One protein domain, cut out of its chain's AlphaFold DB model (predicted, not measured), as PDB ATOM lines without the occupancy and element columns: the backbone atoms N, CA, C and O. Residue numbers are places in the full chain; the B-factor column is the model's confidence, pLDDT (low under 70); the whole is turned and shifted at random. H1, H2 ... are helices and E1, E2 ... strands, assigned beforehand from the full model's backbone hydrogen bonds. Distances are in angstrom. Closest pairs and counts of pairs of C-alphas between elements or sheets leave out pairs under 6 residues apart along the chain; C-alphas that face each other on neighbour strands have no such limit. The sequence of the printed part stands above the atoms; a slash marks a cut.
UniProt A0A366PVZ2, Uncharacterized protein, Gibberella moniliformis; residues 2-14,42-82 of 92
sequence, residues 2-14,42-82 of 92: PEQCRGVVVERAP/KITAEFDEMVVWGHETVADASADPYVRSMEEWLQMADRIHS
ATOM      1  N   PRO A   2     -20.993 -38.832 -50.668       79.50
ATOM      2  CA  PRO A   2     -21.551 -37.593 -51.212       79.50
ATOM      3  C   PRO A   2     -20.684 -36.398 -50.803       79.50
ATOM      4  O   PRO A   2     -20.223 -36.352 -49.665       79.50
ATOM      5  N   GLU A   3     -20.483 -35.426 -51.695       80.50
ATOM      6  CA  GLU A   3     -19.569 -34.286 -51.470       80.50
ATOM      7  C   GLU A   3     -19.937 -33.432 -50.242       80.50
ATOM      8  O   GLU A   3     -19.104 -32.718 -49.690       80.50
ATOM      9  N   GLN A   4     -21.192 -33.512 -49.803       82.50
ATOM     10  CA  GLN A   4     -21.748 -32.769 -48.672       82.50
ATOM     11  C   GLN A   4     -21.625 -33.527 -47.339       82.50
ATOM     12  O   GLN A   4     -22.040 -33.019 -46.298       82.50
ATOM     13  N   CYS A   5     -21.089 -34.750 -47.350       86.75
ATOM     14  CA  CYS A   5     -21.005 -35.618 -46.182       86.75
ATOM     15  C   CYS A   5     -19.553 -35.983 -45.869       86.75
ATOM     16  O   CYS A   5     -18.774 -36.305 -46.761       86.75
ATOM     17  N   ARG A   6     -19.219 -36.022 -44.576       92.00
ATOM     18  CA  ARG A   6     -17.906 -36.437 -44.076       92.00
ATOM     19  C   ARG A   6     -18.029 -37.701 -43.240       92.00
ATOM     20  O   ARG A   6     -18.831 -37.748 -42.309       92.00
ATOM     21  N   GLY A   7     -17.227 -38.711 -43.562       93.44
ATOM     22  CA  GLY A   7     -17.142 -39.935 -42.778       93.44
ATOM     23  C   GLY A   7     -16.326 -39.726 -41.506       93.44
ATOM     24  O   GLY A   7     -15.256 -39.118 -41.542       93.44
ATOM     25  N   VAL A   8     -16.816 -40.235 -40.375       96.19
ATOM     26  CA  VAL A   8     -16.093 -40.233 -39.095       96.19
ATOM     27  C   VAL A   8     -16.187 -41.598 -38.422       96.19
ATOM     28  O   VAL A   8     -17.222 -42.260 -38.479       96.19
ATOM     29  N   VAL A   9     -15.104 -42.014 -37.772       96.44
ATOM     30  CA  VAL A   9     -15.072 -43.164 -36.864       96.44
ATOM     31  C   VAL A   9     -15.166 -42.627 -35.446       96.44
ATOM     32  O   VAL A   9     -14.433 -41.705 -35.082       96.44
ATOM     33  N   VAL A  10     -16.081 -43.181 -34.654       95.38
ATOM     34  CA  VAL A  10     -16.338 -42.752 -33.278       95.38
ATOM     35  C   VAL A  10     -16.189 -43.914 -32.307       95.38
ATOM     36  O   VAL A  10     -16.614 -45.033 -32.583       95.38
ATOM     37  N   GLU A  11     -15.619 -43.629 -31.144       94.62
ATOM     38  CA  GLU A  11     -15.526 -44.557 -30.020       94.62
ATOM     39  C   GLU A  11     -16.307 -44.004 -28.828       94.62
ATOM     40  O   GLU A  11     -16.371 -42.788 -28.618       94.62
ATOM     41  N   ARG A  12     -16.911 -44.891 -28.027       90.44
ATOM     42  CA  ARG A  12     -17.567 -44.488 -26.778       90.44
ATOM     43  C   ARG A  12     -16.495 -43.964 -25.825       90.44
ATOM     44  O   ARG A  12     -15.528 -44.666 -25.534       90.44
ATOM     45  N   ALA A  13     -16.669 -42.740 -25.342       85.44
ATOM     46  CA  ALA A  13     -15.806 -42.207 -24.305       85.44
ATOM     47  C   ALA A  13     -15.983 -43.048 -23.028       85.44
ATOM     48  O   ALA A  13     -17.107 -43.472 -22.734       85.44
ATOM     49  N   PRO A  14     -14.905 -43.304 -22.266       79.12
ATOM     50  CA  PRO A  14     -15.047 -43.926 -20.959       79.12
ATOM     51  C   PRO A  14     -16.011 -43.088 -20.114       79.12
ATOM     52  O   PRO A  14     -15.977 -41.856 -20.170       79.12
ATOM     53  N   LYS A  42     -16.371 -39.974 -28.922       92.81
ATOM     54  CA  LYS A  42     -15.182 -39.262 -29.400       92.81
ATOM     55  C   LYS A  42     -14.850 -39.693 -30.825       92.81
ATOM     56  O   LYS A  42     -14.743 -40.885 -31.090       92.81
ATOM     57  N   ILE A  43     -14.616 -38.727 -31.713       94.81
ATOM     58  CA  ILE A  43     -14.088 -38.986 -33.060       94.81
ATOM     59  C   ILE A  43     -12.633 -39.454 -32.951       94.81
ATOM     60  O   ILE A  43     -11.810 -38.801 -32.304       94.81
ATOM     61  N   THR A  44     -12.318 -40.579 -33.584       96.69
ATOM     62  CA  THR A  44     -10.973 -41.170 -33.604       96.69
ATOM     63  C   THR A  44     -10.321 -41.124 -34.976       96.69
ATOM     64  O   THR A  44      -9.096 -41.057 -35.056       96.69
ATOM     65  N   ALA A  45     -11.118 -41.111 -36.044       96.50
ATOM     66  CA  ALA A  45     -10.634 -40.989 -37.411       96.50
ATOM     67  C   ALA A  45     -11.698 -40.384 -38.332       96.50
ATOM     68  O   ALA A  45     -12.876 -40.295 -37.987       96.50
ATOM     69  N   GLU A  46     -11.264 -39.988 -39.521       96.19
ATOM     70  CA  GLU A  46     -12.076 -39.336 -40.546       96.19
ATOM     71  C   GLU A  46     -11.754 -39.960 -41.901       96.19
ATOM     72  O   GLU A  46     -10.633 -40.428 -42.114       96.19
ATOM     73  N   PHE A  47     -12.735 -39.996 -42.800       94.81
ATOM     74  CA  PHE A  47     -12.568 -40.561 -44.132       94.81
ATOM     75  C   PHE A  47     -13.505 -39.905 -45.150       94.81
ATOM     76  O   PHE A  47     -14.645 -39.553 -44.837       94.81
ATOM     77  N   ASP A  48     -13.029 -39.810 -46.391       91.50
ATOM     78  CA  ASP A  48     -13.771 -39.221 -47.515       91.50
ATOM     79  C   ASP A  48     -14.323 -40.295 -48.478       91.50
ATOM     80  O   ASP A  48     -15.312 -40.092 -49.193       91.50
ATOM     81  N   GLU A  49     -13.720 -41.486 -48.465       88.12
ATOM     82  CA  GLU A  49     -14.049 -42.595 -49.359       88.12
ATOM     83  C   GLU A  49     -14.200 -43.912 -48.589       88.12
ATOM     84  O   GLU A  49     -13.515 -44.159 -47.596       88.12
ATOM     85  N   MET A  50     -15.115 -44.763 -49.059       85.75
ATOM     86  CA  MET A  50     -15.337 -46.110 -48.549       85.75
ATOM     87  C   MET A  50     -15.336 -47.085 -49.725       85.75
ATOM     88  O   MET A  50     -16.000 -46.840 -50.729       85.75
ATOM     89  N   VAL A  51     -14.626 -48.202 -49.576       87.00
ATOM     90  CA  VAL A  51     -14.572 -49.264 -50.586       87.00
ATOM     91  C   VAL A  51     -15.455 -50.425 -50.142       87.00
ATOM     92  O   VAL A  51     -15.251 -50.984 -49.063       87.00
ATOM     93  N   VAL A  52     -16.426 -50.792 -50.979       85.06
ATOM     94  CA  VAL A  52     -17.319 -51.936 -50.750       85.06
ATOM     95  C   VAL A  52     -16.801 -53.142 -51.526       85.06
ATOM     96  O   VAL A  52     -16.592 -53.079 -52.735       85.06
ATOM     97  N   TRP A  53     -16.604 -54.255 -50.823       86.38
ATOM     98  CA  TRP A  53     -16.082 -55.490 -51.399       86.38
ATOM     99  C   TRP A  53     -17.205 -56.515 -51.540       86.38
ATOM    100  O   TRP A  53     -17.812 -56.912 -50.546       86.38
ATOM    101  N   GLY A  54     -17.468 -56.950 -52.773       82.12
ATOM    102  CA  GLY A  54     -18.361 -58.071 -53.056       82.12
ATOM    103  C   GLY A  54     -17.606 -59.401 -53.049       82.12
ATOM    104  O   GLY A  54     -16.416 -59.467 -53.363       82.12
ATOM    105  N   HIS A  55     -18.295 -60.479 -52.680       80.38
ATOM    106  CA  HIS A  55     -17.747 -61.827 -52.798       80.38
ATOM    107  C   HIS A  55     -17.829 -62.265 -54.265       80.38
ATOM    108  O   HIS A  55     -18.925 -62.417 -54.795       80.38
ATOM    109  N   GLU A  56     -16.679 -62.449 -54.921       75.75
ATOM    110  CA  GLU A  56     -16.524 -62.899 -56.324       75.75
ATOM    111  C   GLU A  56     -17.044 -61.954 -57.426       75.75
ATOM    112  O   GLU A  56     -16.674 -62.119 -58.589       75.75
ATOM    113  N   THR A  57     -17.830 -60.934 -57.088       70.12
ATOM    114  CA  THR A  57     -18.294 -59.900 -58.021       70.12
ATOM    115  C   THR A  57     -17.969 -58.503 -57.504       70.12
ATOM    116  O   THR A  57     -17.898 -58.257 -56.300       70.12
ATOM    117  N   VAL A  58     -17.753 -57.563 -58.428       73.88
ATOM    118  CA  VAL A  58     -17.652 -56.142 -58.075       73.88
ATOM    119  C   VAL A  58     -19.012 -55.707 -57.535       73.88
ATOM    120  O   VAL A  58     -20.025 -55.893 -58.212       73.88
ATOM    121  N   ALA A  59     -19.029 -55.139 -56.328       71.62
ATOM    122  CA  ALA A  59     -20.205 -54.486 -55.765       71.62
ATOM    123  C   ALA A  59     -20.431 -53.168 -56.521       71.62
ATOM    124  O   ALA A  59     -20.007 -52.097 -56.093       71.62
ATOM    125  N   ASP A  60     -21.005 -53.273 -57.717       74.81
ATOM    126  CA  ASP A  60     -21.367 -52.122 -58.534       74.81
ATOM    127  C   ASP A  60     -22.500 -51.362 -57.841       74.81
ATOM    128  O   ASP A  60     -23.601 -51.889 -57.703       74.81
ATOM    129  N   ALA A  61     -22.242 -50.116 -57.443       68.81
ATOM    130  CA  ALA A  61     -23.215 -49.246 -56.786       68.81
ATOM    131  C   ALA A  61     -24.513 -49.056 -57.596       68.81
ATOM    132  O   ALA A  61     -25.567 -48.794 -57.022       68.81
ATOM    133  N   SER A  62     -24.469 -49.235 -58.920       71.25
ATOM    134  CA  SER A  62     -25.652 -49.125 -59.784       71.25
ATOM    135  C   SER A  62     -26.544 -50.373 -59.742       71.25
ATOM    136  O   SER A  62     -27.750 -50.286 -60.004       71.25
ATOM    137  N   ALA A  63     -25.960 -51.533 -59.433       75.00
ATOM    138  CA  ALA A  63     -26.613 -52.840 -59.483       75.00
ATOM    139  C   ALA A  63     -26.854 -53.447 -58.093       75.00
ATOM    140  O   ALA A  63     -27.823 -54.189 -57.916       75.00
ATOM    141  N   ASP A  64     -26.005 -53.134 -57.113       83.81
ATOM    142  CA  ASP A  64     -26.130 -53.601 -55.738       83.81
ATOM    143  C   ASP A  64     -27.208 -52.786 -54.999       83.81
ATOM    144  O   ASP A  64     -27.048 -51.577 -54.788       83.81
ATOM    145  N   PRO A  65     -28.322 -53.416 -54.585       85.06
ATOM    146  CA  PRO A  65     -29.429 -52.701 -53.966       85.06
ATOM    147  C   PRO A  65     -29.061 -52.093 -52.610       85.06
ATOM    148  O   PRO A  65     -29.677 -51.101 -52.227       85.06
ATOM    149  N   TYR A  66     -28.090 -52.644 -51.879       85.38
ATOM    150  CA  TYR A  66     -27.691 -52.132 -50.568       85.38
ATOM    151  C   TYR A  66     -26.815 -50.894 -50.707       85.38
ATOM    152  O   TYR A  66     -27.077 -49.892 -50.040       85.38
ATOM    153  N   VAL A  67     -25.826 -50.935 -51.605       84.75
ATOM    154  CA  VAL A  67     -24.978 -49.769 -51.898       84.75
ATOM    155  C   VAL A  67     -25.835 -48.625 -52.431       84.75
ATOM    156  O   VAL A  67     -25.783 -47.519 -51.891       84.75
ATOM    157  N   ARG A  68     -26.716 -48.919 -53.393       87.06
ATOM    158  CA  ARG A  68     -27.619 -47.922 -53.970       87.06
ATOM    159  C   ARG A  68     -28.566 -47.309 -52.937       87.06
ATOM    160  O   ARG A  68     -28.720 -46.094 -52.894       87.06
ATOM    161  N   SER A  69     -29.170 -48.133 -52.075       89.31
ATOM    162  CA  SER A  69     -30.132 -47.645 -51.072       89.31
ATOM    163  C   SER A  69     -29.504 -46.652 -50.093       89.31
ATOM    164  O   SER A  69     -30.167 -45.698 -49.693       89.31
ATOM    165  N   MET A  70     -28.236 -46.846 -49.709       86.69
ATOM    166  CA  MET A  70     -27.537 -45.912 -48.817       86.69
ATOM    167  C   MET A  70     -27.377 -44.529 -49.461       86.69
ATOM    168  O   MET A  70     -27.654 -43.514 -48.822       86.69
ATOM    169  N   GLU A  71     -26.971 -44.479 -50.729       86.00
ATOM    170  CA  GLU A  71     -26.781 -43.221 -51.457       86.00
ATOM    171  C   GLU A  71     -28.107 -42.513 -51.754       86.00
ATOM    172  O   GLU A  71     -28.213 -41.291 -51.611       86.00
ATOM    173  N   GLU A  72     -29.130 -43.268 -52.154       90.25
ATOM    174  CA  GLU A  72     -30.468 -42.739 -52.433       90.25
ATOM    175  C   GLU A  72     -31.127 -42.186 -51.163       90.25
ATOM    176  O   GLU A  72     -31.757 -41.126 -51.203       90.25
ATOM    177  N   TRP A  73     -30.943 -42.856 -50.019       92.00
ATOM    178  CA  TRP A  73     -31.495 -42.405 -48.743       92.00
ATOM    179  C   TRP A  73     -30.925 -41.056 -48.304       92.00
ATOM    180  O   TRP A  73     -31.691 -40.174 -47.916       92.00
ATOM    181  N   LEU A  74     -29.606 -40.860 -48.403       89.19
ATOM    182  CA  LEU A  74     -28.972 -39.589 -48.032       89.19
ATOM    183  C   LEU A  74     -29.506 -38.426 -48.880       89.19
ATOM    184  O   LEU A  74     -29.863 -37.380 -48.341       89.19
ATOM    185  N   GLN A  75     -29.652 -38.635 -50.191       89.50
ATOM    186  CA  GLN A  75     -30.217 -37.634 -51.102       89.50
ATOM    187  C   GLN A  75     -31.694 -37.337 -50.813       89.50
ATOM    188  O   GLN A  75     -32.141 -36.194 -50.916       89.50
ATOM    189  N   MET A  76     -32.482 -38.359 -50.470       92.75
ATOM    190  CA  MET A  76     -33.887 -38.185 -50.108       92.75
ATOM    191  C   MET A  76     -34.034 -37.418 -48.789       92.75
ATOM    192  O   MET A  76     -34.849 -36.497 -48.708       92.75
ATOM    193  N   ALA A  77     -33.248 -37.774 -47.772       92.88
ATOM    194  CA  ALA A  77     -33.271 -37.125 -46.467       92.88
ATOM    195  C   ALA A  77     -32.905 -35.639 -46.568       92.88
ATOM    196  O   ALA A  77     -33.598 -34.816 -45.969       92.88
ATOM    197  N   ASP A  78     -31.891 -35.300 -47.369       89.50
ATOM    198  CA  ASP A  78     -31.501 -33.914 -47.657       89.50
ATOM    199  C   ASP A  78     -32.679 -33.099 -48.218       89.50
ATOM    200  O   ASP A  78     -33.018 -32.032 -47.704       89.50
ATOM    201  N   ARG A  79     -33.408 -33.651 -49.197       90.44
ATOM    202  CA  ARG A  79     -34.571 -32.977 -49.799       90.44
ATOM    203  C   ARG A  79     -35.746 -32.809 -48.840       90.44
ATOM    204  O   ARG A  79     -36.413 -31.781 -48.891       90.44
ATOM    205  N   ILE A  80     -36.027 -33.804 -47.995       94.31
ATOM    206  CA  ILE A  80     -37.138 -33.742 -47.028       94.31
ATOM    207  C   ILE A  80     -36.879 -32.671 -45.964       94.31
ATOM    208  O   ILE A  80     -37.807 -31.964 -45.575       94.31
ATOM    209  N   HIS A  81     -35.630 -32.538 -45.514       91.00
ATOM    210  CA  HIS A  81     -35.249 -31.623 -44.435       91.00
ATOM    211  C   HIS A  81     -34.686 -30.282 -44.941       91.00
ATOM    212  O   HIS A  81     -34.216 -29.466 -44.149       91.00
ATOM    213  N   SER A  82     -34.770 -30.017 -46.249       88.75
ATOM    214  CA  SER A  82     -34.433 -28.727 -46.857       88.75
ATOM    215  C   SER A  82     -35.556 -27.710 -46.636       88.75
ATOM    216  O   SER A  82     -36.378 -27.451 -47.518       88.75
TER     217      SER A  82
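What this domain is: This is residues 2 to 14 and 42 to 82 of the 92 residues of an uncharacterized protein of Gibberella moniliformis (UniProt A0A366PVZ2). A ribbon of two antiparallel strands, E1 and E2, and one helix, H1, make two separate arms of a loose, open shape, joined by the long unnamed stretch 48 to 64. The 54 printed residues run E1, E2, H1, in a mixed class. The radius of gyration of the C-alphas is 14.2 A; the flat outline spans 40 by 35 by 18 A.

How they stand to each other: Go first to E1, residues 7 to 12, and its antiparallel neighbour E2, residues 42 to 47, at 157 degrees between directions. Look at N 9 and O 45, 2.8 A apart, within hydrogen-bond range. H1, residues 65 to 80, is apart from E1; its O i to N i+4 pairs are each within hydrogen-bond range.

Where its parts are: Find C-alpha 7 at (-17.142, -39.935, -42.778); E1 runs 16.6 A from there. E2 covers 15.0 A. H1 runs 21.6 A, to C-alpha 80 at (-37.138, -33.742, -47.028).

The domain as a whole: The two farthest C-alphas, of Pro 14 and Ala 63, are 41.2 A apart. Residues 15 to 41 are not printed; C-alphas 14 and 42 are 9.6 A apart across this cut. The link E2 to H1 is long. Residue 61 has pLDDT under 70.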